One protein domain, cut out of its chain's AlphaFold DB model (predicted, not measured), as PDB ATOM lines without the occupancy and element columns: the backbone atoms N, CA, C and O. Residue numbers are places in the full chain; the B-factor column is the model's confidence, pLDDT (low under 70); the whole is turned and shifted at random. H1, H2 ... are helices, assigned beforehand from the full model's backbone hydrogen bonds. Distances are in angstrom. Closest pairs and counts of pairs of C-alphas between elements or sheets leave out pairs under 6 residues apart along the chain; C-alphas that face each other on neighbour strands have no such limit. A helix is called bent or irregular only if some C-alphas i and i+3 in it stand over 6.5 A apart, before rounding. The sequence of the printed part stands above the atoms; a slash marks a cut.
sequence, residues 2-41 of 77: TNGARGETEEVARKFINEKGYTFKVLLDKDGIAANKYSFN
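Overview. This is residues 2 to 41 of the 77 residues of the protein "Thiol-disulfide oxidoreductase ResA" of Firmicutes bacterium ADurb.Bin419 (UniProt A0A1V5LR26). One helix of moderate length, H1, and one short helical turn, H2, sit towards opposite ends of an open, arch-like model, joined by a long unnamed strip of chain, residues 21 to 32, that folds back from the end of H1 and runs on to H2. The leading loop, residues 2 to 9, makes a small hook before H1, while residues 18 to 24 at one end and 33 to 41 at the other stick out. The printed part has 40 residues, with two named helices in the order H1, H2 and no named strand; its class is all helix, though under half of the residues, 16 of 40, are in named elements. It is only just loose, close to compact, with a radius of gyration of the C-alphas of 11.1 A, and spans 29 by 21 by 15 A.

Along the chain. H1, the longest helix, holds residues 10 to 20 and measures 15.5 A from C-alpha 10 at (153.733, 235.328, 177.929) to C-alpha 20 at (155.262, 231.962, 192.987). H2 holds residues 33 to 37, with C-alpha 37 at (143.465, 219.340, 170.579), and measures 6.1 A.

Arrangement. H1 and H2 are apart, with no C-alpha of the one within 8 A of the other. Residues 18 to 24, of which 18 to 20 belong to H1, stand free. Residues 33 to 41, of which 33 to 37 belong to H2, stand free too. In H1 and H2 every O i to N i+4 pair is within hydrogen-bond range. Neither helix is bent.

Size, cuts and confidence. The two C-alphas farthest apart, those of Glu 19 and Lys 37, are 29.7 A apart. The C-alphas of Thr 2 and Asn 41, the first and last printed, are 15.8 A apart. The link from H1 to H2, 12 residues, is long. The printed part has no cut. Its mean pLDDT is 92.1, and no printed residue is under 70.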
ATOM      1  N   THR A   2     147.624 231.505 175.391       83.62
ATOM      2  CA  THR A   2     148.518 232.554 175.942       83.62
ATOM      3  C   THR A   2     148.802 233.649 174.906       83.62
ATOM      4  O   THR A   2     149.869 234.259 174.872       83.62
ATOM      5  N   ASN A   3     147.832 233.881 174.017       82.31
ATOM      6  CA  ASN A   3     147.855 234.941 173.003       82.31
ATOM      7  C   ASN A   3     147.490 236.323 173.566       82.31
ATOM      8  O   ASN A   3     147.443 237.289 172.810       82.31
ATOM      9  N   GLY A   4     147.201 236.427 174.866       84.75
ATOM     10  CA  GLY A   4     146.802 237.681 175.501       84.75
ATOM     11  C   GLY A   4     145.346 238.089 175.274       84.75
ATOM     12  O   GLY A   4     144.972 239.170 175.720       84.75
ATOM     13  N   ALA A   5     144.507 237.255 174.646       83.25
ATOM     14  CA  ALA A   5     143.113 237.601 174.352       83.25
ATOM     15  C   ALA A   5     142.286 237.949 175.606       83.25
ATOM     16  O   ALA A   5     141.336 238.725 175.505       83.25
ATOM     17  N   ARG A   6     142.636 237.409 176.783       84.62
ATOM     18  CA  ARG A   6     142.015 237.766 178.074       84.62
ATOM     19  C   ARG A   6     143.040 238.240 179.120       84.62
ATOM     20  O   ARG A   6     142.770 238.194 180.318       84.62
ATOM     21  N   GLY A   7     144.194 238.746 178.670       89.31
ATOM     22  CA  GLY A   7     145.277 239.252 179.527       89.31
ATOM     23  C   GLY A   7     146.384 238.241 179.853       89.31
ATOM     24  O   GLY A   7     147.403 238.608 180.432       89.31
ATOM     25  N   GLU A   8     146.245 236.984 179.437       89.19
ATOM     26  CA  GLU A   8     147.231 235.913 179.614       89.19
ATOM     27  C   GLU A   8     148.391 235.977 178.601       89.19
ATOM     28  O   GLU A   8     148.600 235.071 177.796       89.19
ATOM     29  N   THR A   9     149.159 237.066 178.605       94.38
ATOM     30  CA  THR A   9     150.373 237.161 177.776       94.38
ATOM     31  C   THR A   9     151.496 236.274 178.321       94.38
ATOM     32  O   THR A   9     151.498 235.873 179.488       94.38
ATOM     33  N   GLU A  10     152.504 235.999 177.488       95.00
ATOM     34  CA  GLU A  10     153.733 235.328 177.929       95.00
ATOM     35  C   GLU A  10     154.396 236.042 179.115       95.00
ATOM     36  O   GLU A  10     154.828 235.383 180.058       95.00
ATOM     37  N   GLU A  11     154.452 237.375 179.094       96.06
ATOM     38  CA  GLU A  11     155.039 238.165 180.176       96.06
ATOM     39  C   GLU A  11     154.273 237.972 181.491       96.06
ATOM     40  O   GLU A  11     154.884 237.669 182.517       96.06
ATOM     41  N   VAL A  12     152.937 238.066 181.451       96.12
ATOM     42  CA  VAL A  12     152.074 237.857 182.625       96.12
ATOM     43  C   VAL A  12     152.254 236.443 183.181       96.12
ATOM     44  O   VAL A  12     152.451 236.277 184.386       96.12
ATOM     45  N   ALA A  13     152.256 235.427 182.310       95.62
ATOM     46  CA  ALA A  13     152.445 234.039 182.717       95.62
ATOM     47  C   ALA A  13     153.823 233.812 183.360       95.62
ATOM     48  O   ALA A  13     153.914 233.248 184.450       95.62
ATOM     49  N   ARG A  14     154.906 234.286 182.726       96.00
ATOM     50  CA  ARG A  14     156.275 234.131 183.248       96.00
ATOM     51  C   ARG A  14     156.481 234.867 184.564       96.00
ATOM     52  O   ARG A  14     157.097 234.311 185.469       96.00
ATOM     53  N   LYS A  15     155.943 236.082 184.689       97.38
ATOM     54  CA  LYS A  15     155.981 236.849 185.935       97.38
ATOM     55  C   LYS A  15     155.306 236.080 187.069       97.38
ATOM     56  O   LYS A  15     155.925 235.887 188.108       97.38
ATOM     57  N   PHE A  16     154.096 235.565 186.840       96.81
ATOM     58  CA  PHE A  16     153.361 234.782 187.835       96.81
ATOM     59  C   PHE A  16     154.130 233.528 188.286       96.81
ATOM     60  O   PHE A  16     154.242 233.272 189.483       96.81
ATOM     61  N   ILE A  17     154.700 232.770 187.341       97.00
ATOM     62  CA  ILE A  17     155.498 231.564 187.633       97.00
ATOM     63  C   ILE A  17     156.702 231.909 188.519       97.00
ATOM     64  O   ILE A  17     156.936 231.237 189.525       97.00
ATOM     65  N   ASN A  18     157.427 232.979 188.174       97.25
ATOM     66  CA  ASN A  18     158.607 233.426 188.913       97.25
ATOM     67  C   ASN A  18     158.252 233.931 190.320       97.25
ATOM     68  O   ASN A  18     158.902 233.545 191.286       97.25
ATOM     69  N   GLU A  19     157.207 234.753 190.454       98.25
ATOM     70  CA  GLU A  19     156.756 235.293 191.746       98.25
ATOM     71  C   GLU A  19     156.278 234.200 192.710       98.25
ATOM     72  O   GLU A  19     156.446 234.325 193.922       98.25
ATOM     73  N   LYS A  20     155.689 233.119 192.186       98.06
ATOM     74  CA  LYS A  20     155.262 231.962 192.987       98.06
ATOM     75  C   LYS A  20     156.375 230.948 193.247       98.06
ATOM     76  O   LYS A  20     156.167 230.039 194.046       98.06
ATOM     77  N   GLY A  21     157.535 231.091 192.605       97.75
ATOM     78  CA  GLY A  21     158.659 230.169 192.760       97.75
ATOM     79  C   GLY A  21     158.382 228.765 192.214       97.75
ATOM     80  O   GLY A  21     158.942 227.792 192.714       97.75
ATOM     81  N   TYR A  22     157.503 228.634 191.215       96.81
ATOM     82  CA  TYR A  22     157.213 227.336 190.605       96.81
ATOM     83  C   TYR A  22     158.394 226.850 189.758       96.81
ATOM     84  O   TYR A  22     158.925 227.583 188.927       96.81
ATOM     85  N   THR A  23     158.786 225.590 189.951       96.19
ATOM     86  CA  THR A  23     159.980 224.993 189.323       96.19
ATOM     87  C   THR A  23     159.663 223.962 188.242       96.19
ATOM     88  O   THR A  23     160.563 223.499 187.543       96.19
ATOM     89  N   PHE A  24     158.392 223.589 188.079       95.62
ATOM     90  CA  PHE A  24     157.970 222.657 187.039       95.62
ATOM     91  C   PHE A  24     157.959 223.320 185.656       95.62
ATOM     92  O   PHE A  24     157.824 224.536 185.512       95.62
ATOM     93  N   LYS A  25     158.088 222.501 184.606       96.88
ATOM     94  CA  LYS A  25     158.046 222.973 183.219       96.88
ATOM     95  C   LYS A  25     156.655 223.516 182.894       96.88
ATOM     96  O   LYS A  25     155.680 222.773 182.933       96.88
ATOM     97  N   VAL A  26     156.590 224.779 182.482       95.81
ATOM     98  CA  VAL A  26     155.364 225.411 181.980       95.81
ATOM     99  C   VAL A  26     155.518 225.718 180.495       95.81
ATOM    100  O   VAL A  26     156.500 226.330 180.072       95.81
ATOM    101  N   LEU A  27     154.549 225.272 179.699       95.31
ATOM    102  CA  LEU A  27     154.467 225.543 178.266       95.31
ATOM    103  C   LEU A  27     153.424 226.632 177.993       95.31
ATOM    104  O   LEU A  27     152.436 226.747 178.714       95.31
ATOM    105  N   LEU A  28     153.645 227.420 176.940       95.19
ATOM    106  CA  LEU A  28     152.762 228.513 176.532       95.19
ATOM    107  C   LEU A  28     152.012 228.113 175.260       95.19
ATOM    108  O   LEU A  28     152.606 228.001 174.188       95.19
ATOM    109  N   ASP A  29     150.705 227.905 175.379       93.88
ATOM    110  CA  ASP A  29     149.820 227.611 174.251       93.88
ATOM    111  C   ASP A  29     149.419 228.909 173.533       93.88
ATOM    112  O   ASP A  29     148.299 229.404 173.691       93.88
ATOM    113  N   LYS A  30     150.378 229.533 172.838       92.62
ATOM    114  CA  LYS A  30     150.187 230.841 172.189       92.62
ATOM    115  C   LYS A  30     149.102 230.782 171.119       92.62
ATOM    116  O   LYS A  30     148.224 231.630 171.115       92.62
ATOM    117  N   ASP A  31     149.097 229.731 170.309       91.19
ATOM    118  CA  ASP A  31     148.178 229.598 169.173       91.19
ATOM    119  C   ASP A  31     146.881 228.845 169.517       91.19
ATOM    120  O   ASP A  31     146.049 228.600 168.647       91.19
ATOM    121  N   GLY A  32     146.700 228.432 170.776       89.38
ATOM    122  CA  GLY A  32     145.522 227.668 171.200       89.38
ATOM    123  C   GLY A  32     145.484 226.220 170.699       89.38
ATOM    124  O   GLY A  32     144.482 225.532 170.886       89.38
ATOM    125  N   ILE A  33     146.545 225.742 170.043       93.00
ATOM    126  CA  ILE A  33     146.601 224.412 169.426       93.00
ATOM    127  C   ILE A  33     146.434 223.321 170.482       93.00
ATOM    128  O   ILE A  33     145.699 222.361 170.249       93.00
ATOM    129  N   ALA A  34     147.102 223.450 171.633       91.06
ATOM    130  CA  ALA A  34     146.978 222.456 172.692       91.06
ATOM    131  C   ALA A  34     145.559 222.468 173.261       91.06
ATOM    132  O   ALA A  34     144.947 221.408 173.384       91.06
ATOM    133  N   ALA A  35     145.003 223.654 173.526       89.25
ATOM    134  CA  ALA A  35     143.661 223.747 174.072       89.25
ATOM    135  C   ALA A  35     142.579 223.179 173.153       89.25
ATOM    136  O   ALA A  35     141.684 222.480 173.627       89.25
ATOM    137  N   ASN A  36     142.713 223.400 171.847       89.62
ATOM    138  CA  ASN A  36     141.813 222.829 170.853       89.62
ATOM    139  C   ASN A  36     141.974 221.305 170.749       89.62
ATOM    140  O   ASN A  36     140.981 220.585 170.749       89.62
ATOM    141  N   LYS A  37     143.212 220.788 170.699       91.38
ATOM    142  CA  LYS A  37     143.465 219.340 170.579       91.38
ATOM    143  C   LYS A  37     142.962 218.543 171.780       91.38
ATOM    144  O   LYS A  37     142.424 217.459 171.598       91.38
ATOM    145  N   TYR A  38     143.133 219.081 172.984       88.81
ATOM    146  CA  TYR A  38     142.682 218.441 174.221       88.81
ATOM    147  C   TYR A  38     141.240 218.805 174.597       88.81
ATOM    148  O   TYR A  38     140.747 218.322 175.610       88.81
ATOM    149  N   SER A  39     140.550 219.612 173.780       86.44
ATOM    150  CA  SER A  39     139.152 220.016 173.990       86.44
ATOM    151  C   SER A  39     138.887 220.575 175.397       86.44
ATOM    152  O   SER A  39     137.927 220.178 176.056       86.44
ATOM    153  N   PHE A  40     139.738 221.492 175.881       81.25
ATOM    154  CA  PHE A  40     139.510 222.136 177.182       81.25
ATOM    155  C   PHE A  40     138.216 222.963 177.149       81.25
ATOM    156  O   PHE A  40     138.183 224.046 176.563       81.25
ATOM    157  N   ASN A  41     137.174 222.483 177.829       81.75
ATOM    158  CA  ASN A  41     135.917 223.218 178.010       81.75
ATOM    159  C   ASN A  41     135.902 224.039 179.308       81.75
ATOM    160  O   ASN A  41     135.224 225.064 179.394       81.75
TER     161      ASN A  41